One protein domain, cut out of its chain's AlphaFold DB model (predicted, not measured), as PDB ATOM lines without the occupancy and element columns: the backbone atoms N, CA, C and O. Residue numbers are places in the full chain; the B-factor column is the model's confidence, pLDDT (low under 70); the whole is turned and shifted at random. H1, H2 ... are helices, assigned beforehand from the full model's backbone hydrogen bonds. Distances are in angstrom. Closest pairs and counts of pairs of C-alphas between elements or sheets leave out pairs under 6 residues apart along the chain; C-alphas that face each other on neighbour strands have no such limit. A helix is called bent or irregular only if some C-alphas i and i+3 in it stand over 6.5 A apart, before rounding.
ATOM      1  N   THR A  42      83.936  91.554 110.569       80.31
ATOM      2  CA  THR A  42      83.699  90.506 111.566       80.31
ATOM      3  C   THR A  42      83.337  89.169 110.918       80.31
ATOM      4  O   THR A  42      83.902  88.144 111.290       80.31
ATOM      5  N   ALA A  43      82.458  89.163 109.910       81.19
ATOM      6  CA  ALA A  43      82.084  87.935 109.202       81.19
ATOM      7  C   ALA A  43      83.272  87.336 108.434       81.19
ATOM      8  O   ALA A  43      83.488  86.126 108.486       81.19
ATOM      9  N   LEU A  44      84.089  88.180 107.790       84.00
ATOM     10  CA  LEU A  44      85.331  87.741 107.145       84.00
ATOM     11  C   LEU A  44      86.304  87.121 108.157       84.00
ATOM     12  O   LEU A  44      86.850  86.048 107.912       84.00
ATOM     13  N   ARG A  45      86.489  87.759 109.319       83.62
ATOM     14  CA  ARG A  45      87.340  87.229 110.391       83.62
ATOM     15  C   ARG A  45      86.843  85.877 110.902       83.62
ATOM     16  O   ARG A  45      87.651  84.981 111.116       83.62
ATOM     17  N   HIS A  46      85.532  85.710 111.074       85.88
ATOM     18  CA  HIS A  46      84.956  84.427 111.474       85.88
ATOM     19  C   HIS A  46      85.174  83.338 110.424       85.88
ATOM     20  O   HIS A  46      85.584  82.241 110.792       85.88
ATOM     21  N   LEU A  47      84.980  83.647 109.136       87.25
ATOM     22  CA  LEU A  47      85.263  82.705 108.050       87.25
ATOM     23  C   LEU A  47      86.725  82.253 108.063       87.25
ATOM     24  O   LEU A  47      87.001  81.061 107.966       87.25
ATOM     25  N   LEU A  48      87.656  83.194 108.205       86.50
ATOM     26  CA  LEU A  48      89.080  82.885 108.265       86.50
ATOM     27  C   LEU A  48      89.404  82.010 109.470       86.50
ATOM     28  O   LEU A  48      89.980  80.942 109.299       86.50
ATOM     29  N   ASN A  49      88.983  82.410 110.667       87.12
ATOM     30  CA  ASN A  49      89.231  81.627 111.873       87.12
ATOM     31  C   ASN A  49      88.668  80.208 111.753       87.12
ATOM     32  O   ASN A  49      89.352  79.256 112.108       87.12
ATOM     33  N   ASP A  50      87.463  80.048 111.205       87.44
ATOM     34  CA  ASP A  50      86.865  78.732 110.994       87.44
ATOM     35  C   ASP A  50      87.674  77.888 109.991       87.44
ATOM     36  O   ASP A  50      87.899  76.705 110.231       87.44
ATOM     37  N   VAL A  51      88.151  78.473 108.887       87.94
ATOM     38  CA  VAL A  51      88.977  77.767 107.887       87.94
ATOM     39  C   VAL A  51      90.323  77.345 108.478       87.94
ATOM     40  O   VAL A  51      90.741  76.199 108.319       87.94
ATOM     41  N   TYR A  52      90.985  78.239 109.211       85.44
ATOM     42  CA  TYR A  52      92.234  77.927 109.904       85.44
ATOM     43  C   TYR A  52      92.024  76.847 110.973       85.44
ATOM     44  O   TYR A  52      92.791  75.883 111.027       85.44
ATOM     45  N   TRP A  53      90.939  76.938 111.743       86.50
ATOM     46  CA  TRP A  53      90.565  75.942 112.744       86.50
ATOM     47  C   TRP A  53      90.289  74.568 112.122       86.50
ATOM     48  O   TRP A  53      90.763  73.552 112.633       86.50
ATOM     49  N   LEU A  54      89.587  74.514 110.985       85.31
ATOM     50  CA  LEU A  54      89.317  73.273 110.243       85.31
ATOM     51  C   LEU A  54      90.585  72.634 109.676       85.31
ATOM     52  O   LEU A  54      90.688  71.404 109.628       85.31
ATOM     53  N   ASN A  55      91.563  73.452 109.298       84.31
ATOM     54  CA  ASN A  55      92.867  72.958 108.883       84.31
ATOM     55  C   ASN A  55      93.721  72.529 110.087       84.31
ATOM     56  O   ASN A  55      94.764  71.918 109.889       84.31
ATOM     57  N   GLY A  56      93.296  72.782 111.326       82.38
ATOM     58  CA  GLY A  56      94.009  72.387 112.537       82.38
ATOM     59  C   GLY A  56      94.986  73.439 113.053       82.38
ATOM     60  O   GLY A  56      95.924  73.075 113.749       82.38
ATOM     61  N   CYS A  57      94.797  74.713 112.700       83.06
ATOM     62  CA  CYS A  57      95.476  75.842 113.334       83.06
ATOM     63  C   CYS A  57      94.607  76.351 114.490       83.06
ATOM     64  O   CYS A  57      93.481  76.800 114.273       83.06
ATOM     65  N   TYR A  58      95.120  76.281 115.713       81.31
ATOM     66  CA  TYR A  58      94.393  76.642 116.925       81.31
ATOM     67  C   TYR A  58      95.088  77.784 117.664       81.31
ATOM     68  O   TYR A  58      96.301  77.748 117.878       81.31
ATOM     69  N   ASP A  59      94.313  78.765 118.122       77.62
ATOM     70  CA  ASP A  59      94.827  79.926 118.865       77.62
ATOM     71  C   ASP A  59      95.521  79.519 120.175       77.62
ATOM     72  O   ASP A  59      96.511  80.115 120.582       77.62
ATOM     73  N   ASN A  60      95.036  78.454 120.817       82.00
ATOM     74  CA  ASN A  60      95.579  77.936 122.073       82.00
ATOM     75  C   ASN A  60      96.846  77.078 121.902       82.00
ATOM     76  O   ASN A  60      97.444  76.674 122.898       82.00
ATOM     77  N   ASN A  61      97.253  76.762 120.668       80.62
ATOM     78  CA  ASN A  61      98.408  75.914 120.404       80.62
ATOM     79  C   ASN A  61      99.303  76.524 119.316       80.62
ATOM     80  O   ASN A  61      99.131  76.215 118.135       80.62
ATOM     81  N   PRO A  62     100.336  77.297 119.687       79.62
ATOM     82  CA  PRO A  62     101.255  77.914 118.730       79.62
ATOM     83  C   PRO A  62     101.977  76.915 117.815       79.62
ATOM     84  O   PRO A  62     102.324  77.248 116.686       79.62
ATOM     85  N   LYS A  63     102.180  75.661 118.248       81.06
ATOM     86  CA  LYS A  63     102.824  74.633 117.408       81.06
ATOM     87  C   LYS A  63     101.949  74.223 116.227       81.06
ATOM     88  O   LYS A  63     102.473  73.840 115.189       81.06
ATOM     89  N   SER A  64     100.629  74.335 116.369       78.12
ATOM     90  CA  SER A  64      99.668  74.004 115.311       78.12
ATOM     91  C   SER A  64      99.750  74.936 114.097       78.12
ATOM     92  O   SER A  64      99.311  74.591 113.002       78.12
ATOM     93  N   TRP A  65     100.376  76.099 114.285       79.50
ATOM     94  CA  TRP A  65     100.633  77.072 113.238       79.50
ATOM     95  C   TRP A  65     101.873  76.742 112.408       79.50
ATOM     96  O   TRP A  65     102.114  77.428 111.431       79.50
ATOM     97  N   GLN A  66     102.665  75.722 112.753       81.94
ATOM     98  CA  GLN A  66     103.841  75.331 111.971       81.94
ATOM     99  C   GLN A  66     103.428  74.470 110.774       81.94
ATOM    100  O   GLN A  66     103.352  73.248 110.877       81.94
ATOM    101  N   LYS A  67     103.160  75.124 109.644       80.44
ATOM    102  CA  LYS A  67     102.767  74.484 108.383       80.44
ATOM    103  C   LYS A  67     103.621  74.932 107.212       80.44
ATOM    104  O   LYS A  67     104.303  75.959 107.294       80.44
ATOM    105  N   ASP A  68     103.538  74.171 106.129       78.50
ATOM    106  CA  ASP A  68     104.250  74.455 104.890       78.50
ATOM    107  C   ASP A  68     103.388  75.256 103.903       78.50
ATOM    108  O   ASP A  68     102.155  75.294 103.977       78.50
ATOM    109  N   GLU A  69     104.055  75.929 102.969       77.19
ATOM    110  CA  GLU A  69     103.383  76.576 101.843       77.19
ATOM    111  C   GLU A  69     103.026  75.566 100.765       77.19
ATOM    112  O   GLU A  69     103.788  74.641 100.488       77.19
ATOM    113  N   ILE A  70     101.881  75.785 100.126       83.38
ATOM    114  CA  ILE A  70     101.403  74.948  99.036       83.38
ATOM    115  C   ILE A  70     101.444  75.712  97.718       83.38
ATOM    116  O   ILE A  70     101.079  76.881  97.648       83.38
ATOM    117  N   THR A  71     101.877  75.033  96.663       84.75
ATOM    118  CA  THR A  71     101.815  75.511  95.276       84.75
ATOM    119  C   THR A  71     100.505  75.035  94.638       84.75
ATOM    120  O   THR A  71      99.993  73.973  95.000       84.75
ATOM    121  N   GLU A  72      99.970  75.767  93.661       83.12
ATOM    122  CA  GLU A  72      98.733  75.405  92.945       83.12
ATOM    123  C   GLU A  72      98.804  73.989  92.344       83.12
ATOM    124  O   GLU A  72      97.837  73.229  92.414       83.12
ATOM    125  N   GLU A  73      99.969  73.588  91.826       84.88
ATOM    126  CA  GLU A  73     100.183  72.252  91.259       84.88
ATOM    127  C   GLU A  73     100.057  71.138  92.305       84.88
ATOM    128  O   GLU A  73      99.401  70.123  92.066       84.88
ATOM    129  N   ILE A  74     100.681  71.328  93.473       85.31
ATOM    130  CA  ILE A  74     100.635  70.365  94.581       85.31
ATOM    131  C   ILE A  74      99.201  70.267  95.088       85.31
ATOM    132  O   ILE A  74      98.673  69.169  95.246       85.31
ATOM    133  N   ARG A  75      98.538  71.414  95.266       84.44
ATOM    134  CA  ARG A  75      97.144  71.466  95.699       84.44
ATOM    135  C   ARG A  75      96.223  70.711  94.747       84.44
ATOM    136  O   ARG A  75      95.431  69.890  95.196       84.44
ATOM    137  N   THR A  76      96.353  70.953  93.446       85.81
ATOM    138  CA  THR A  76      95.520  70.298  92.428       85.81
ATOM    139  C   THR A  76      95.728  68.784  92.431       85.81
ATOM    140  O   THR A  76      94.757  68.031  92.381       85.81
ATOM    141  N   LYS A  77      96.976  68.320  92.570       89.94
ATOM    142  CA  LYS A  77      97.289  66.887  92.692       89.94
ATOM    143  C   LYS A  77      96.637  66.263  93.929       89.94
ATOM    144  O   LYS A  77      95.972  65.240  93.806       89.94
ATOM    145  N   LEU A  78      96.772  66.897  95.095       87.69
ATOM    146  CA  LEU A  78      96.185  66.398  96.344       87.69
ATOM    147  C   LEU A  78      94.653  66.350  96.290       87.69
ATOM    148  O   LEU A  78      94.052  65.403  96.796       87.69
ATOM    149  N   LEU A  79      94.016  67.343  95.662       85.75
ATOM    150  CA  LEU A  79      92.564  67.362  95.484       85.75
ATOM    151  C   LEU A  79      92.084  66.256  94.542       85.75
ATOM    152  O   LEU A  79      91.119  65.572  94.873       85.75
ATOM    153  N   ASN A  80      92.774  66.045  93.418       90.00
ATOM    154  CA  ASN A  80      92.443  64.983  92.463       90.00
ATOM    155  C   ASN A  80      92.614  63.583  93.073       90.00
ATOM    156  O   ASN A  80      91.841  62.681  92.766       90.00
ATOM    157  N   ASN A  81      93.590  63.416  93.966       91.25
ATOM    158  CA  ASN A  81      93.819  62.168  94.693       91.25
ATOM    159  C   ASN A  81      92.925  62.009  95.939       91.25
ATOM    160  O   ASN A  81      93.014  60.993  96.625       91.25
ATOM    161  N   HIS A  82      92.080  62.996  96.262       86.31
ATOM    162  CA  HIS A  82      91.258  63.037  97.479       86.31
ATOM    163  C   HIS A  82      92.058  62.943  98.799       86.31
ATOM    164  O   HIS A  82      91.547  62.509  99.837       86.31
ATOM    165  N   GLU A  83      93.309  63.406  98.805       88.50
ATOM    166  CA  GLU A  83      94.216  63.357  99.959       88.50
ATOM    167  C   GLU A  83      94.008  64.549 100.914       88.50
ATOM    168  O   GLU A  83      94.900  65.358 101.185       88.50
ATOM    169  N   TYR A  84      92.805  64.662 101.482       82.94
ATOM    170  CA  TYR A  84      92.435  65.795 102.346       82.94
ATOM    171  C   TYR A  84      93.259  65.898 103.640       82.94
ATOM    172  O   TYR A  84      93.368  66.979 104.216       82.94
ATOM    173  N   GLN A  85      93.832  64.791 104.124       85.06
ATOM    174  CA  GLN A  85      94.679  64.810 105.323       85.06
ATOM    175  C   GLN A  85      96.044  65.440 105.045       85.06
ATOM    176  O   GLN A  85      96.538  66.197 105.878       85.06
ATOM    177  N   ALA A  86      96.622  65.188 103.868       84.75
ATOM    178  CA  ALA A  86      97.864  65.826 103.447       84.75
ATOM    179  C   ALA A  86      97.662  67.339 103.274       84.75
ATOM    180  O   ALA A  86      98.497  68.128 103.706       84.75
ATOM    181  N   LEU A  87      96.498  67.761 102.764       83.44
ATOM    182  CA  LEU A  87      96.165  69.181 102.605       83.44
ATOM    183  C   LEU A  87      96.205  69.962 103.935       83.44
ATOM    184  O   LEU A  87      96.583  71.130 103.951       83.44
ATOM    185  N   LYS A  88      95.885  69.319 105.068       84.06
ATOM    186  CA  LYS A  88      95.932  69.960 106.397       84.06
ATOM    187  C   LYS A  88      97.343  70.320 106.857       84.06
ATOM    188  O   LYS A  88      97.472  71.171 107.737       84.06
ATOM    189  N   GLN A  89      98.377  69.695 106.296       85.38
ATOM    190  CA  GLN A  89      99.775  70.018 106.606       85.38
ATOM    191  C   GLN A  89     100.194  71.378 106.031       85.38
ATOM    192  O   GLN A  89     101.181  71.957 106.482       85.38
ATOM    193  N   TYR A  90      99.407  71.918 105.097       84.50
ATOM    194  CA  TYR A  90      99.639  73.204 104.460       84.50
ATOM    195  C   TYR A  90      98.704  74.295 104.996       84.50
ATOM    196  O   TYR A  90      97.642  74.022 105.576       84.50
ATOM    197  N   TYR A  91      99.088  75.558 104.800       82.81
ATOM    198  CA  TYR A  91      98.175  76.671 105.064       82.81
ATOM    199  C   TYR A  91      96.986  76.658 104.097       82.81
ATOM    200  O   TYR A  91      97.164  76.349 102.915       82.81
ATOM    201  N   PRO A  92      95.783  77.019 104.577       86.12
ATOM    202  CA  PRO A  92      94.637  77.205 103.702       86.12
ATOM    203  C   PRO A  92      94.904  78.314 102.681       86.12
ATOM    204  O   PRO A  92      95.478  79.356 102.998       86.12
ATOM    205  N   THR A  93      94.435  78.096 101.460       86.00
ATOM    206  CA  THR A  93      94.480  79.065 100.362       86.00
ATOM    207  C   THR A  93      93.199  79.904 100.303       86.00
ATOM    208  O   THR A  93      92.184  79.570 100.921       86.00
ATOM    209  N   VAL A  94      93.207  80.988  99.516       85.44
ATOM    210  CA  VAL A  94      92.000  81.807  99.277       85.44
ATOM    211  C   VAL A  94      90.876  80.977  98.647       85.44
ATOM    212  O   VAL A  94      89.705  81.181  98.963       85.44
ATOM    213  N   GLU A  95      91.203  79.978  97.829       85.50
ATOM    214  CA  GLU A  95      90.208  79.066  97.258       85.50
ATOM    215  C   GLU A  95      89.537  78.173  98.308       85.50
ATOM    216  O   GLU A  95      88.352  77.857  98.186       85.50
ATOM    217  N   ASP A  96      90.262  77.788  99.359       86.19
ATOM    218  CA  ASP A  96      89.699  76.995 100.457       86.19
ATOM    219  C   ASP A  96      88.724  77.846 101.281       86.19
ATOM    220  O   ASP A  96      87.655  77.371 101.677       86.19
ATOM    221  N   LEU A  97      89.044  79.134 101.452       88.38
ATOM    222  CA  LEU A  97      88.152  80.127 102.048       88.38
ATOM    223  C   LEU A  97      86.881  80.332 101.211       88.38
ATOM    224  O   LEU A  97      85.784  80.284 101.766       88.38
ATOM    225  N   ILE A  98      87.015  80.502  99.891       89.75
ATOM    226  CA  ILE A  98      85.883  80.614  98.953       89.75
ATOM    227  C   ILE A  98      85.002  79.363  99.034       89.75
ATOM    228  O   ILE A  98      83.791  79.464  99.219       89.75
ATOM    229  N   SER A  99      85.613  78.178  98.971       89.75
ATOM    230  CA  SER A  99      84.908  76.893  99.017       89.75
ATOM    231  C   SER A  99      84.193  76.665 100.350       89.75
ATOM    232  O   SER A  99      83.123  76.055 100.405       89.75
ATOM    233  N   TYR A 100      84.771  77.125 101.461       90.06
ATOM    234  CA  TYR A 100      84.117  77.075 102.766       90.06
ATOM    235  C   TYR A 100      82.942  78.051 102.851       90.06
ATOM    236  O   TYR A 100      81.846  77.649 103.249       90.06
ATOM    237  N   ALA A 101      83.147  79.301 102.438       89.31
ATOM    238  CA  ALA A 101      82.113  80.327 102.436       89.31
ATOM    239  C   ALA A 101      80.917  79.927 101.557       89.31
ATOM    240  O   ALA A 101      79.779  80.014 102.010       89.31
ATOM    241  N   ASP A 102      81.157  79.399 100.354       90.06
ATOM    242  CA  ASP A 102      80.108  78.909  99.451       90.06
ATOM    243  C   ASP A 102      79.300  77.756 100.072       90.06
ATOM    244  O   ASP A 102      78.068  77.785 100.090       90.06
ATOM    245  N   ARG A 103      79.970  76.773 100.692       87.81
ATOM    246  CA  ARG A 103      79.281  75.698 101.430       87.81
ATOM    247  C   ARG A 103      78.436  76.235 102.584       87.81
ATOM    248  O   ARG A 103      77.324  75.752 102.793       87.81
ATOM    249  N   LYS A 104      78.930  77.230 103.325       85.81
ATOM    250  CA  LYS A 104      78.178  77.855 104.424       85.81
ATOM    251  C   LYS A 104      76.974  78.647 103.925       85.81
ATOM    252  O   LYS A 104      75.900  78.523 104.506       85.81
ATOM    253  N   ILE A 105      77.112  79.381 102.824       86.62
ATOM    254  CA  ILE A 105      75.986  80.051 102.166       86.62
ATOM    255  C   ILE A 105      74.944  79.016 101.734       86.62
ATOM    256  O   ILE A 105      73.772  79.173 102.060       86.62
ATOM    257  N   LYS A 106      75.353  77.920 101.082       85.44
ATOM    258  CA  LYS A 106      74.448  76.829 100.686       85.44
ATOM    259  C   LYS A 106      73.706  76.226 101.881       85.44
ATOM    260  O   LYS A 106      72.495  76.055 101.803       85.44
ATOM    261  N   ALA A 107      74.391  75.979 102.998       79.69
ATOM    262  CA  ALA A 107      73.753  75.492 104.226       79.69
ATOM    263  C   ALA A 107      72.705  76.483 104.772       79.69
ATOM    264  O   ALA A 107      71.601  76.082 105.139       79.69
ATOM    265  N   LEU A 108      73.010  77.785 104.758       79.50
ATOM    266  CA  LEU A 108      72.048  78.827 105.136       79.50
ATOM    267  C   LEU A 108      70.852  78.888 104.170       79.50
ATOM    268  O   LEU A 108      69.724  79.074 104.620       79.50
ATOM    269  N   TYR A 109      71.072  78.700 102.865       77.56
ATOM    270  CA  TYR A 109      70.014  78.683 101.848       77.56
ATOM    271  C   TYR A 109      69.077  77.485 101.970       77.56
ATOM    272  O   TYR A 109      67.866  77.636 101.837       77.56
ATOM    273  N   LEU A 110      69.630  76.301 102.227       76.88
ATOM    274  CA  LEU A 110      68.858  75.071 102.408       76.88
ATOM    275  C   LEU A 110      68.067  75.078 103.728       76.88
ATOM    276  O   LEU A 110      67.153  74.274 103.912       76.88
ATOM    277  N   GLY A 111      68.394  76.002 104.636       67.81
ATOM    278  CA  GLY A 111      67.660  76.233 105.872       67.81
ATOM    279  C   GLY A 111      67.817  75.120 106.903       67.81
ATOM    280  O   GLY A 111      67.055  75.107 107.867       67.81
ATOM    281  N   THR A 112      68.787  74.215 106.737       66.44
ATOM    282  CA  THR A 112      69.078  73.136 107.700       66.44
ATOM    283  C   THR A 112      69.330  73.727 109.085       66.44
ATOM    284  O   THR A 112      68.589  73.447 110.021       66.44
ATOM    285  N   ASN A 113      70.228  74.712 109.164       68.31
ATOM    286  CA  ASN A 113      70.551  75.401 110.414       68.31
ATOM    287  C   ASN A 113      69.430  76.330 110.918       68.31
ATOM    288  O   ASN A 113      69.440  76.736 112.074       68.31
ATOM    289  N   ILE A 114      68.493  76.738 110.055       74.50
ATOM    290  CA  ILE A 114      67.434  77.698 110.413       74.50
ATOM    291  C   ILE A 114      66.254  76.973 111.070       74.50
ATOM    292  O   ILE A 114      65.643  77.503 111.994       74.50
ATOM    293  N   LYS A 115      65.935  75.753 110.621       80.44
ATOM    294  CA  LYS A 115      64.816  74.964 111.154       80.44
ATOM    295  C   LYS A 115      64.992  74.647 112.635       80.44
ATOM    296  O   LYS A 115      64.073  74.876 113.419       80.44
ATOM    297  N   SER A 116      66.175  74.184 113.021       80.12
ATOM    298  CA  SER A 116      66.502  73.879 114.412       80.12
ATOM    299  C   SER A 116      66.527  75.130 115.292       80.12
ATOM    300  O   SER A 116      65.969  75.119 116.386       80.12
ATOM    301  N   VAL A 117      67.090  76.242 114.806       80.75
ATOM    302  CA  VAL A 117      67.114  77.518 115.540       80.75
ATOM    303  C   VAL A 117      65.699  78.056 115.759       80.75
ATOM    304  O   VAL A 117      65.365  78.450 116.874       80.75
ATOM    305  N   ASN A 118      64.834  77.989 114.746       83.56
ATOM    306  CA  ASN A 118      63.429  78.379 114.879       83.56
ATOM    307  C   ASN A 118      62.668  77.458 115.847       83.56
ATOM    308  O   ASN A 118      61.845  77.931 116.632       83.56
ATOM    309  N   ALA A 119      62.938  76.148 115.821       86.50
ATOM    310  CA  ALA A 119      62.355  75.203 116.772       86.50
ATOM    311  C   ALA A 119      62.809  75.502 118.214       86.50
ATOM    312  O   ALA A 119      61.988  75.501 119.131       86.50
ATOM    313  N   LEU A 120      64.079  75.862 118.415       86.12
ATOM    314  CA  LEU A 120      64.599  76.291 119.714       86.12
ATOM    315  C   LEU A 120      63.962  77.606 120.190       86.12
ATOM    316  O   LEU A 120      63.582  77.736 121.354       86.12
ATOM    317  N   GLU A 121      63.792  78.584 119.299       87.31
ATOM    318  CA  GLU A 121      63.088  79.831 119.613       87.31
ATOM    319  C   GLU A 121      61.628  79.559 120.010       87.31
ATOM    320  O   GLU A 121      61.124  80.111 120.995       87.31
ATOM    321  N   ARG A 122      60.964  78.632 119.309       87.81
ATOM    322  CA  ARG A 122      59.607  78.167 119.623       87.81
ATOM    323  C   ARG A 122      59.529  77.548 121.019       87.81
ATOM    324  O   ARG A 122      58.607  77.878 121.768       87.81
ATOM    325  N   VAL A 123      60.494  76.700 121.378       89.12
ATOM    326  CA  VAL A 123      60.623  76.116 122.721       89.12
ATOM    327  C   VAL A 123      60.753  77.210 123.774       89.12
ATOM    328  O   VAL A 123      60.000  77.205 124.750       89.12
ATOM    329  N   ASN A 124      61.655  78.173 123.575       89.62
ATOM    330  CA  ASN A 124      61.865  79.268 124.525       89.62
ATOM    331  C   ASN A 124      60.584  80.094 124.707       89.62
ATOM    332  O   ASN A 124      60.148  80.347 125.833       89.62
ATOM    333  N   TYR A 125      59.916  80.437 123.606       90.62
ATOM    334  CA  TYR A 125      58.655  81.171 123.627       90.62
ATOM    335  C   TYR A 125      57.553  80.434 124.404       90.62
ATOM    336  O   TYR A 125      56.900  81.021 125.274       90.62
ATOM    337  N   LEU A 126      57.348  79.142 124.124       89.19
ATOM    338  CA  LEU A 126      56.341  78.328 124.809       89.19
ATOM    339  C   LEU A 126      56.706  78.085 126.277       89.19
ATOM    340  O   LEU A 126      55.823  78.105 127.130       89.19
ATOM    341  N   THR A 127      57.992  77.965 126.603       88.38
ATOM    342  CA  THR A 127      58.475  77.856 127.988       88.38
ATOM    343  C   THR A 127      58.155  79.126 128.783       88.38
ATOM    344  O   THR A 127      57.668  79.054 129.911       88.38
ATOM    345  N   HIS A 128      58.303  80.311 128.181       88.88
ATOM    346  CA  HIS A 128      57.854  81.560 128.804       88.88
ATOM    347  C   HIS A 128      56.328  81.631 128.989       88.88
ATOM    348  O   HIS A 128      55.849  82.262 129.935       88.88
ATOM    349  N   GLN A 129      55.533  81.020 128.106       86.50
ATOM    350  CA  GLN A 129      54.083  80.891 128.310       86.50
ATOM    351  C   GLN A 129      53.749  79.896 129.429       86.50
ATOM    352  O   GLN A 129      52.891  80.182 130.264       86.50
ATOM    353  N   LEU A 130      54.467  78.776 129.498       86.19
ATOM    354  CA  LEU A 130      54.334  77.777 130.551       86.19
ATOM    355  C   LEU A 130      54.642  78.382 131.925       86.19
ATOM    356  O   LEU A 130      53.818  78.263 132.830       86.19
ATOM    357  N   ASN A 131      55.733  79.134 132.064       89.44
ATOM    358  CA  ASN A 131      56.073  79.821 133.315       89.44
ATOM    359  C   ASN A 131      54.978  80.809 133.757       89.44
ATOM    360  O   ASN A 131      54.660  80.896 134.943       89.44
ATOM    361  N   ARG A 132      54.332  81.498 132.806       86.88
ATOM    362  CA  ARG A 132      53.156  82.338 133.091       86.88
ATOM    363  C   ARG A 132      51.953  81.512 133.553       86.88
ATOM    364  O   ARG A 132      51.290  81.903 134.507       86.88
ATOM    365  N   SER A 133      51.689  80.364 132.928       82.94
ATOM    366  CA  SER A 133      50.601  79.465 133.344       82.94
ATOM    367  C   SER A 133      50.822  78.872 134.742       82.94
ATOM    368  O   SER A 133      49.875  78.797 135.519       82.94
ATOM    369  N   ILE A 134      52.074  78.560 135.104       86.75
ATOM    370  CA  ILE A 134      52.461  78.105 136.447       86.75
ATOM    371  C   ILE A 134      52.195  79.207 137.475       86.75
ATOM    372  O   ILE A 134      51.549  78.955 138.489       86.75
ATOM    373  N   ALA A 135      52.633  80.437 137.199       85.94
ATOM    374  CA  ALA A 135      52.404  81.570 138.093       85.94
ATOM    375  C   ALA A 135      50.906  81.878 138.278       85.94
ATOM    376  O   ALA A 135      50.477  82.233 139.375       85.94
ATOM    377  N   ASN A 136      50.099  81.718 137.226       82.19
ATOM    378  CA  ASN A 136      48.647  81.887 137.299       82.19
ATOM    379  C   ASN A 136      47.978  80.761 138.097       82.19
ATOM    380  O   ASN A 136      47.076  81.036 138.879       82.19
ATOM    381  N   HIS A 137      48.438  79.518 137.942       78.00
ATOM    382  CA  HIS A 137      47.966  78.387 138.739       78.00
ATOM    383  C   HIS A 137      48.294  78.560 140.231       78.00
ATOM    384  O   HIS A 137      47.445  78.318 141.077       78.00
ATOM    385  N   GLN A 138      49.489  79.055 140.565       82.06
ATOM    386  CA  GLN A 138      49.895  79.334 141.952       82.06
ATOM    387  C   GLN A 138      49.059  80.432 142.629       82.06
ATOM    388  O   GLN A 138      48.962  80.460 143.851       82.06
ATOM    389  N   LYS A 139      48.467  81.343 141.847       82.38
ATOM    390  CA  LYS A 139      47.621  82.446 142.333       82.38
ATOM    391  C   LYS A 139      46.120  82.137 142.259       82.38
ATOM    392  O   LYS A 139      45.314  83.001 142.600       82.38
ATOM    393  N   ALA A 140      45.735  80.960 141.768       76.62
ATOM    394  CA  ALA A 140      44.341  80.615 141.518       76.62
ATOM    395  C   ALA A 140      43.593  80.270 142.818       76.62
ATOM    396  O   ALA A 140      44.105  79.555 143.676       76.62
ATOM    397  N   ALA A 141      42.355  80.758 142.939       71.31
ATOM    398  CA  ALA A 141      41.432  80.390 144.014       71.31
ATOM    399  C   ALA A 141      40.931  78.937 143.837       71.31
ATOM    400  O   ALA A 141      40.840  78.482 142.688       71.31
ATOM    401  N   PRO A 142      40.554  78.226 144.923       68.19
ATOM    402  CA  PRO A 142      40.233  76.792 144.897       68.19
ATOM    403  C   PRO A 142      39.144  76.398 143.881       68.19
ATOM    404  O   PRO A 142      39.289  75.375 143.221       68.19
ATOM    405  N   ASP A 143      38.140  77.247 143.635       66.44
ATOM    406  CA  ASP A 143      37.070  76.987 142.647       66.44
ATOM    407  C   ASP A 143      37.520  77.071 141.174       66.44
ATOM    408  O   ASP A 143      36.829  76.612 140.263       66.44
ATOM    409  N   SER A 144      38.681  77.673 140.907       70.94
ATOM    410  CA  SER A 144      39.229  77.857 139.552       70.94
ATOM    411  C   SER A 144      40.408  76.933 139.231       70.94
ATOM    412  O   SER A 144      40.890  76.929 138.093       70.94
ATOM    413  N   ALA A 145      40.840  76.129 140.210       71.38
ATOM    414  CA  ALA A 145      42.035  75.292 140.148       71.38
ATOM    415  C   ALA A 145      41.987  74.249 139.016       71.38
ATOM    416  O   ALA A 145      42.963  74.062 138.297       71.38
ATOM    417  N   ASP A 146      40.828  73.638 138.760       76.81
ATOM    418  CA  ASP A 146      40.692  72.614 137.711       76.81
ATOM    419  C   ASP A 146      40.878  73.168 136.290       76.81
ATOM    420  O   ASP A 146      41.409  72.501 135.395       76.81
ATOM    421  N   LYS A 147      40.447  74.414 136.052       78.12
ATOM    422  CA  LYS A 147      40.606  75.075 134.747       78.12
ATOM    423  C   LYS A 147      42.050  75.512 134.528       78.12
ATOM    424  O   LYS A 147      42.569  75.371 133.419       78.12
ATOM    425  N   THR A 148      42.704  76.029 135.567       78.62
ATOM    426  CA  THR A 148      44.108  76.445 135.493       78.62
ATOM    427  C   THR A 148      45.044  75.241 135.389       78.62
ATOM    428  O   THR A 148      46.021  75.321 134.647       78.62
ATOM    429  N   GLN A 149      44.713  74.111 136.020       82.06
ATOM    430  CA  GLN A 149      45.475  72.863 135.920       82.06
ATOM    431  C   GLN A 149      45.433  72.285 134.497       82.06
ATOM    432  O   GLN A 149      46.480  72.020 133.909       82.06
ATOM    433  N   LYS A 150      44.250  72.209 133.868       85.12
ATOM    434  CA  LYS A 150      44.122  71.795 132.454       85.12
ATOM    435  C   LYS A 150      44.898  72.705 131.499       85.12
ATOM    436  O   LYS A 150      45.521  72.228 130.551       85.12
ATOM    437  N   ALA A 151      44.881  74.018 131.740       81.38
ATOM    438  CA  ALA A 151      45.655  74.967 130.944       81.38
ATOM    439  C   ALA A 151      47.170  74.737 131.095       81.38
ATOM    440  O   ALA A 151      47.891  74.774 130.094       81.38
ATOM    441  N   LEU A 152      47.634  74.439 132.311       83.75
ATOM    442  CA  LEU A 152      49.029  74.129 132.628       83.75
ATOM    443  C   LEU A 152      49.482  72.834 131.932       83.75
ATOM    444  O   LEU A 152      50.520  72.824 131.268       83.75
ATOM    445  N   ASP A 153      48.681  71.774 131.999       87.19
ATOM    446  CA  ASP A 153      48.997  70.501 131.343       87.19
ATOM    447  C   ASP A 153      49.004  70.634 129.811       87.19
ATOM    448  O   ASP A 153      49.902  70.113 129.145       87.19
ATOM    449  N   SER A 154      48.100  71.443 129.244       89.75
ATOM    450  CA  SER A 154      48.133  71.771 127.811       89.75
ATOM    451  C   SER A 154      49.394  72.547 127.405       89.75
ATOM    452  O   SER A 154      49.939  72.331 126.324       89.75
ATOM    453  N   ALA A 155      49.883  73.450 128.266       84.69
ATOM    454  CA  ALA A 155      51.097  74.217 128.009       84.69
ATOM    455  C   ALA A 155      52.345  73.323 128.087       84.69
ATOM    456  O   ALA A 155      53.237  73.455 127.250       84.69
ATOM    457  N   LYS A 156      52.384  72.377 129.037       88.94
ATOM    458  CA  LYS A 156      53.450  71.365 129.144       88.94
ATOM    459  C   LYS A 156      53.531  70.495 127.895       88.94
ATOM    460  O   LYS A 156      54.628  70.290 127.382       88.94
ATOM    461  N   LEU A 157      52.386  70.028 127.395       92.38
ATOM    462  CA  LEU A 157      52.333  69.205 126.187       92.38
ATOM    463  C   LEU A 157      52.893  69.958 124.971       92.38
ATOM    464  O   LEU A 157      53.770  69.444 124.287       92.38
ATOM    465  N   LYS A 158      52.486  71.217 124.775       90.25
ATOM    466  CA  LYS A 158      52.991  72.063 123.678       90.25
ATOM    467  C   LYS A 158      54.499  72.295 123.742       90.25
ATOM    468  O   LYS A 158      55.157  72.332 122.707       90.25
ATOM    469  N   VAL A 159      55.053  72.486 124.943       89.25
ATOM    470  CA  VAL A 159      56.509  72.614 125.118       89.25
ATOM    471  C   VAL A 159      57.201  71.304 124.753       89.25
ATOM    472  O   VAL A 159      58.198  71.344 124.042       89.25
ATOM    473  N   LYS A 160      56.659  70.161 125.188       92.06
ATOM    474  CA  LYS A 160      57.207  68.836 124.880       92.06
ATOM    475  C   LYS A 160      57.255  68.580 123.370       92.06
ATOM    476  O   LYS A 160      58.321  68.262 122.863       92.06
ATOM    477  N   GLU A 161      56.153  68.808 122.659       92.19
ATOM    478  CA  GLU A 161      56.073  68.638 121.197       92.19
ATOM    479  C   GLU A 161      57.067  69.548 120.451       92.19
ATOM    480  O   GLU A 161      57.761  69.119 119.527       92.19
ATOM    481  N   ALA A 162      57.189  70.812 120.873       88.75
ATOM    482  CA  ALA A 162      58.160  71.736 120.287       88.75
ATOM    483  C   ALA A 162      59.613  71.310 120.562       88.75
ATOM    484  O   ALA A 162      60.484  71.510 119.716       88.75
ATOM    485  N   PHE A 163      59.876  70.713 121.728       89.25
ATOM    486  CA  PHE A 163      61.196  70.202 122.091       89.25
ATOM    487  C   PHE A 163      61.549  68.931 121.315       89.25
ATOM    488  O   PHE A 163      62.676  68.804 120.850       89.25
ATOM    489  N   GLU A 164      60.590  68.025 121.118       93.12
ATOM    490  CA  GLU A 164      60.741  66.849 120.250       93.12
ATOM    491  C   GLU A 164      61.064  67.281 118.815       93.12
ATOM    492  O   GLU A 164      62.058  66.838 118.248       93.12
ATOM    493  N   THR A 165      60.328  68.264 118.288       89.25
ATOM    494  CA  THR A 165      60.606  68.849 116.966       89.25
ATOM    495  C   THR A 165      62.021  69.440 116.891       89.25
ATOM    496  O   THR A 165      62.700  69.310 115.876       89.25
ATOM    497  N   TYR A 166      62.502  70.103 117.945       86.81
ATOM    498  CA  TYR A 166      63.880  70.601 117.986       86.81
ATOM    499  C   TYR A 166      64.910  69.460 117.962       86.81
ATOM    500  O   TYR A 166      65.879  69.541 117.211       86.81
ATOM    501  N   LEU A 167      64.682  68.391 118.733       86.69
ATOM    502  CA  LEU A 167      65.566  67.220 118.789       86.69
ATOM    503  C   LEU A 167      65.634  66.457 117.460       86.69
ATOM    504  O   LEU A 167      66.678  65.905 117.138       86.69
ATOM    505  N   GLU A 168      64.557  66.443 116.681       87.75
ATOM    506  CA  GLU A 168      64.548  65.823 115.351       87.75
ATOM    507  C   GLU A 168      65.335  66.629 114.310       87.75
ATOM    508  O   GLU A 168      65.851  66.063 113.350       87.75
ATOM    509  N   ASN A 169      65.423  67.950 114.489       83.50
ATOM    510  CA  ASN A 169      66.047  68.854 113.522       83.50
ATOM    511  C   ASN A 169      67.494  69.235 113.870       83.50
ATOM    512  O   ASN A 169      68.149  69.876 113.053       83.50
ATOM    513  N   ILE A 170      67.988  68.912 115.068       81.75
ATOM    514  CA  ILE A 170      69.348  69.264 115.486       81.75
ATOM    515  C   ILE A 170      70.369  68.264 114.926       81.75
ATOM    516  O   ILE A 170      70.314  67.073 115.222       81.75
ATOM    517  N   GLU A 171      71.352  68.748 114.162       75.69
ATOM    518  CA  GLU A 171      72.392  67.873 113.588       75.69
ATOM    519  C   GLU A 171      73.767  68.057 114.247       75.69
ATOM    520  O   GLU A 171      74.408  67.093 114.664       75.69
ATOM    521  N   SER A 172      74.252  69.300 114.356       72.12
ATOM    522  CA  SER A 172      75.644  69.577 114.765       72.12
ATOM    523  C   SER A 172      75.795  70.292 116.108       72.12
ATOM    524  O   SER A 172      76.911  70.420 116.618       72.12
ATOM    525  N   GLY A 173      74.703  70.845 116.648       72.62
ATOM    526  CA  GLY A 173      74.720  71.721 117.827       72.62
ATOM    527  C   GLY A 173      75.411  73.079 117.614       72.62
ATOM    528  O   GLY A 173      75.433  73.907 118.522       72.62
ATOM    529  N   ARG A 174      75.960  73.350 116.421       71.88
ATOM    530  CA  ARG A 174      76.601  74.632 116.067       71.88
ATOM    531  C   ARG A 174      75.662  75.591 115.352       71.88
ATOM    532  O   ARG A 174      76.051  76.710 115.055       71.88
ATOM    533  N   GLU A 175      74.431  75.177 115.096       75.31
ATOM    534  CA  GLU A 175      73.501  75.863 114.198       75.31
ATOM    535  C   GLU A 175      73.130  77.258 114.706       75.31
ATOM    536  O   GLU A 175      73.207  78.225 113.952       75.31
ATOM    537  N   LEU A 176      72.869  77.394 116.011       73.69
ATOM    538  CA  LEU A 176      72.660  78.698 116.644       73.69
ATOM    539  C   LEU A 176      73.916  79.579 116.570       73.69
ATOM    540  O   LEU A 176      73.825  80.770 116.274       73.69
ATOM    541  N   SER A 177      75.094  79.001 116.819       73.06
ATOM    542  CA  SER A 177      76.363  79.731 116.739       73.06
ATOM    543  C   SER A 177      76.644  80.204 115.313       73.06
ATOM    544  O   SER A 177      77.077  81.335 115.125       73.06
ATOM    545  N   ASP A 178      76.344  79.378 114.314       71.19
ATOM    546  CA  ASP A 178      76.519  79.695 112.901       71.19
ATOM    547  C   ASP A 178      75.582  80.833 112.466       71.19
ATOM    548  O   ASP A 178      76.032  81.771 111.806       71.19
ATOM    549  N   VAL A 179      74.310  80.817 112.884       74.00
ATOM    550  CA  VAL A 179      73.370  81.921 112.607       74.00
ATOM    551  C   VAL A 179      73.845  83.227 113.256       74.00
ATOM    552  O   VAL A 179      73.829  84.277 112.613       74.00
ATOM    553  N   MET A 180      74.333  83.172 114.498       74.62
ATOM    554  CA  MET A 180      74.816  84.357 115.222       74.62
ATOM    555  C   MET A 180      76.140  84.910 114.678       74.62
ATOM    556  O   MET A 180      76.305  86.123 114.590       74.62
ATOM    557  N   LYS A 181      77.088  84.050 114.293       73.88
ATOM    558  CA  LYS A 181      78.412  84.468 113.796       73.88
ATOM    559  C   LYS A 181      78.340  85.210 112.464       73.88
ATOM    560  O   LYS A 181      79.113  86.140 112.236       73.88
ATOM    561  N   TYR A 182      77.445  84.784 111.575       72.00
ATOM    562  CA  TYR A 182      77.392  85.296 110.205       72.00
ATOM    563  C   TYR A 182      76.334  86.385 109.988       72.00
ATOM    564  O   TYR A 182      76.309  86.967 108.904       72.00
ATOM    565  N   ASN A 183      75.547  86.738 111.018       68.50
ATOM    566  CA  ASN A 183      74.454  87.728 111.033       68.50
ATOM    567  C   ASN A 183      73.336  87.476 110.002       68.50
ATOM    568  O   ASN A 183      72.174  87.344 110.377       68.50
ATOM    569  N   SER A 184      73.650  87.450 108.704       73.56
ATOM    570  CA  SER A 184      72.697  87.202 107.623       73.56
ATOM    571  C   SER A 184      73.358  86.582 106.388       73.56
ATOM    572  O   SER A 184      74.552  86.745 106.128       73.56
ATOM    573  N   LYS A 185      72.540  85.905 105.572       80.62
ATOM    574  CA  LYS A 185      72.952  85.352 104.270       80.62
ATOM    575  C   LYS A 185      73.552  86.419 103.342       80.62
ATOM    576  O   LYS A 185      74.540  86.160 102.664       80.62
ATOM    577  N   GLU A 186      72.981  87.622 103.355       81.56
ATOM    578  CA  GLU A 186      73.346  88.730 102.465       81.56
ATOM    579  C   GLU A 186      74.726  89.289 102.815       81.56
ATOM    580  O   GLU A 186      75.526  89.585 101.928       81.56
ATOM    581  N   VAL A 187      75.045  89.362 104.112       83.31
ATOM    582  CA  VAL A 187      76.381  89.750 104.581       83.31
ATOM    583  C   VAL A 187      77.418  88.734 104.106       83.31
ATOM    584  O   VAL A 187      78.462  89.122 103.583       83.31
ATOM    585  N   LEU A 188      77.128  87.436 104.228       83.75
ATOM    586  CA  LEU A 188      78.060  86.389 103.811       83.75
ATOM    587  C   LEU A 188      78.282  86.379 102.290       83.75
ATOM    588  O   LEU A 188      79.416  86.236 101.839       83.75
ATOM    589  N   GLN A 189      77.225  86.608 101.506       87.62
ATOM    590  CA  GLN A 189      77.311  86.767 100.049       87.62
ATOM    591  C   GLN A 189      78.160  87.973  99.647       87.62
ATOM    592  O   GLN A 189      79.050  87.843  98.810       87.62
ATOM    593  N   SER A 190      77.943  89.124 100.288       85.69
ATOM    594  CA  SER A 190      78.708  90.345 100.018       85.69
ATOM    595  C   SER A 190      80.189  90.205 100.395       85.69
ATOM    596  O   SER A 190      81.066  90.815  99.778       85.69
ATOM    597  N   VAL A 191      80.501  89.404 101.419       85.94
ATOM    598  CA  VAL A 191      81.885  89.054 101.770       85.94
ATOM    599  C   VAL A 191      82.485  88.106 100.730       85.94
ATOM    600  O   VAL A 191      83.596  88.360 100.268       85.94
ATOM    601  N   LEU A 192      81.757  87.066 100.311       88.94
ATOM    602  CA  LEU A 192      82.220  86.117  99.295       88.94
ATOM    603  C   LEU A 192      82.529  86.800  97.958       88.94
ATOM    604  O   LEU A 192      83.571  86.534  97.366       88.94
ATOM    605  N   GLU A 193      81.669  87.712  97.503       87.94
ATOM    606  CA  GLU A 193      81.890  88.479  96.273       87.94
ATOM    607  C   GLU A 193      83.206  89.267  96.324       87.94
ATOM    608  O   GLU A 193      84.003  89.222  95.388       87.94
ATOM    609  N   ARG A 194      83.509  89.908  97.459       82.38
ATOM    610  CA  ARG A 194      84.780  90.623  97.640       82.38
ATOM    611  C   ARG A 194      85.982  89.688  97.685       82.38
ATOM    612  O   ARG A 194      87.010  90.025  97.108       82.38
ATOM    613  N   ILE A 195      85.868  88.526  98.333       85.00
ATOM    614  CA  ILE A 195      86.938  87.517  98.325       85.00
ATOM    615  C   ILE A 195      87.179  87.018  96.893       85.00
ATOM    616  O   ILE A 195      88.328  86.867  96.493       85.00
ATOM    617  N   ASN A 196      86.125  86.820  96.097       85.56
ATOM    618  CA  ASN A 196      86.242  86.423  94.692       85.56
ATOM    619  C   ASN A 196      86.895  87.506  93.830       85.56
ATOM    620  O   ASN A 196      87.769  87.186  93.024       85.56
ATOM    621  N   ASN A 197      86.532  88.776  94.023       83.06
ATOM    622  CA  ASN A 197      87.189  89.897  93.345       83.06
ATOM    623  C   ASN A 197      88.678  89.940  93.708       83.06
ATOM    624  O   ASN A 197      89.540  90.035  92.834       83.06
ATOM    625  N   LEU A 198      88.984  89.743  94.992       78.31
ATOM    626  CA  LEU A 198      90.352  89.709  95.479       78.31
ATOM    627  C   LEU A 198      91.141  88.508  94.943       78.31
ATOM    628  O   LEU A 198      92.313  88.649  94.607       78.31
ATOM    629  N   ASN A 199      90.520  87.339  94.810       82.62
ATOM    630  CA  ASN A 199      91.148  86.172  94.194       82.62
ATOM    631  C   ASN A 199      91.399  86.402  92.694       82.62
ATOM    632  O   ASN A 199      92.485  86.123  92.188       82.62
ATOM    633  N   SER A 200      90.426  87.003  92.001       80.12
ATOM    634  CA  SER A 200      90.506  87.346  90.574       80.12
ATOM    635  C   SER A 200      91.607  88.366  90.278       80.12
ATOM    636  O   SER A 200      92.206  88.330  89.206       80.12
ATOM    637  N   SER A 201      91.931  89.229  91.247       75.56
ATOM    638  CA  SER A 201      93.049  90.174  91.156       75.56
ATOM    639  C   SER A 201      94.419  89.490  90.999       75.56
ATOM    640  O   SER A 201      95.385  90.116  90.568       75.56
ATOM    641  N   GLY A 202      94.530  88.203  91.362       71.88
ATOM    642  CA  GLY A 202      95.767  87.431  91.273       71.88
ATOM    643  C   GLY A 202      96.841  87.816  92.296       71.88
ATOM    644  O   GLY A 202      97.944  87.277  92.231       71.88
ATOM    645  N   ILE A 203      96.537  88.706  93.248       71.75
ATOM    646  CA  ILE A 203      97.471  89.137  94.299       71.75
ATOM    647  C   ILE A 203      97.866  87.978  95.228       71.75
ATOM    648  O   ILE A 203      99.024  87.876  95.632       71.75
ATOM    649  N   PHE A 204      96.905  87.120  95.576       71.69
ATOM    650  CA  PHE A 204      97.047  86.073  96.593       71.69
ATOM    651  C   PHE A 204      97.196  84.674  95.995       71.69
ATOM    652  O   PHE A 204      96.623  83.706  96.496       71.69
ATOM    653  N   ARG A 205      97.963  84.560  94.908       73.81
ATOM    654  CA  ARG A 205      98.268  83.245  94.348       73.81
ATOM    655  C   ARG A 205      99.178  82.459  95.301       73.81
ATOM    656  O   ARG A 205     100.125  83.040  95.835       73.81
ATOM    657  N   PRO A 206      98.935  81.150  95.491       72.88
ATOM    658  CA  PRO A 206      99.827  80.284  96.260       72.88
ATOM    659  C   PRO A 206     101.224  80.180  95.633       72.88
ATOM    660  O   PRO A 206     102.214  79.938  96.321       72.88
ATOM    661  N   ASN A 207     101.316  80.376  94.316       75.81
ATOM    662  CA  ASN A 207     102.584  80.309  93.608       75.81
ATOM    663  C   ASN A 207     103.417  81.566  93.880       75.81
ATOM    664  O   ASN A 207     102.907  82.686  93.750       75.81
ATOM    665  N   PRO A 208     104.714  81.418  94.202       70.25
ATOM    666  CA  PRO A 208     105.587  82.566  94.340       70.25
ATOM    667  C   PRO A 208     105.666  83.331  93.007       70.25
ATOM    668  O   PRO A 208     105.640  82.720  91.937       70.25
ATOM    669  N   PRO A 209     105.783  84.669  93.047       70.69
ATOM    670  CA  PRO A 209     105.961  85.465  91.838       70.69
ATOM    671  C   PRO A 209     107.220  85.022  91.085       70.69
ATOM    672  O   PRO A 209     108.308  84.932  91.662       70.69
TER     673      PRO A 209
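What this domain is: This is residues 42 to 209 of the 263 residues of an uncharacterized protein of Cycloclasticus sp. symbiont of Bathymodiolus heckerae (UniProt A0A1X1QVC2). A long helical hairpin, H6 and H7, forms an arm on a smaller and looser helical body, in which H5 and H9 lie side by side and H1 crosses them. H8 sits where arm and body meet, while the short H2, H3 and H4, with their links, lie toward the end of the body away from the arm. The printed part has 168 residues with nine named helices, H1 to H9 in order, and no named strand; its class is all helix. It is extended, with a radius of gyration of the C-alphas of 24.2 A, and spans 86 by 31 by 28 A, the arm making much of that length.

Where its parts are: Find C-alpha 42 at (83.699, 90.506, 111.566); from there H1 runs through residues 42 to 54, 18.2 A. Next come H2, residues 62 to 65, H3, residues 72 to 80, and H4, residues 84 to 87. H5 takes residues 94 to 110, 24.3 A. Look at C-alpha 112 at (69.078, 73.136, 107.700), where H6 begins, running 39.7 A to residue 138. H7, residues 142 to 169, is the longest helix by residues and spans 41.4 A; it is irregular, with C-alphas 143 and 146 at 7.5 A. H8 is residues 175 to 182, and H9, residues 185 to 200, runs 22.4 A to C-alpha 200 at (90.506, 87.346, 90.574).

How they stand to each other: Start at H1, the hub. Its residues 47 to 51 touch H5, about perpendicular at 73 degrees, the closest C-alphas being those of Val 51 and Leu 97, 6.4 A apart. Its residues 43 to 44 touch H9, only just about perpendicular at 72 degrees, closest at the C-alphas of Leu 44 and Val 191, 6.5 A. H5 and H9 touch at a shallow tilt of 24 degrees, opposite ways, with C-alphas 105 and 185 closest at 6.5 A. H8 touches H1 at C-alphas 182 and 43, 5.5 A, and H6 at C-alphas 175 and 113, 4.8 A. The hairpin of H6 and H7 has a shallow tilt of 14 degrees, opposite ways; its closest C-alphas, 119 and 166, are 5.0 A apart. H3 touches H4, with C-alphas 78 and 87 closest at 6.9 A, and H2 touches no helix. Helix packing is mostly crossed, but only just: 2 of 6 touching pairs with a tilt are shallow. Each O i to N i+4 pair is within hydrogen-bond range in H1, H3, H5, H8 and H9, against 21 of 23 in H6 and 22 of 24 in H7; H2 and H4 are too short for such a pair.

The domain as a whole: The two C-alphas farthest apart, those of Asp 143 and Pro 209, are 86.0 A apart. The printed part has no cut and no long link. Mean pLDDT of the printed part is 82.4, and residues 111 to 113, 142 to 143 and 183 are under 70.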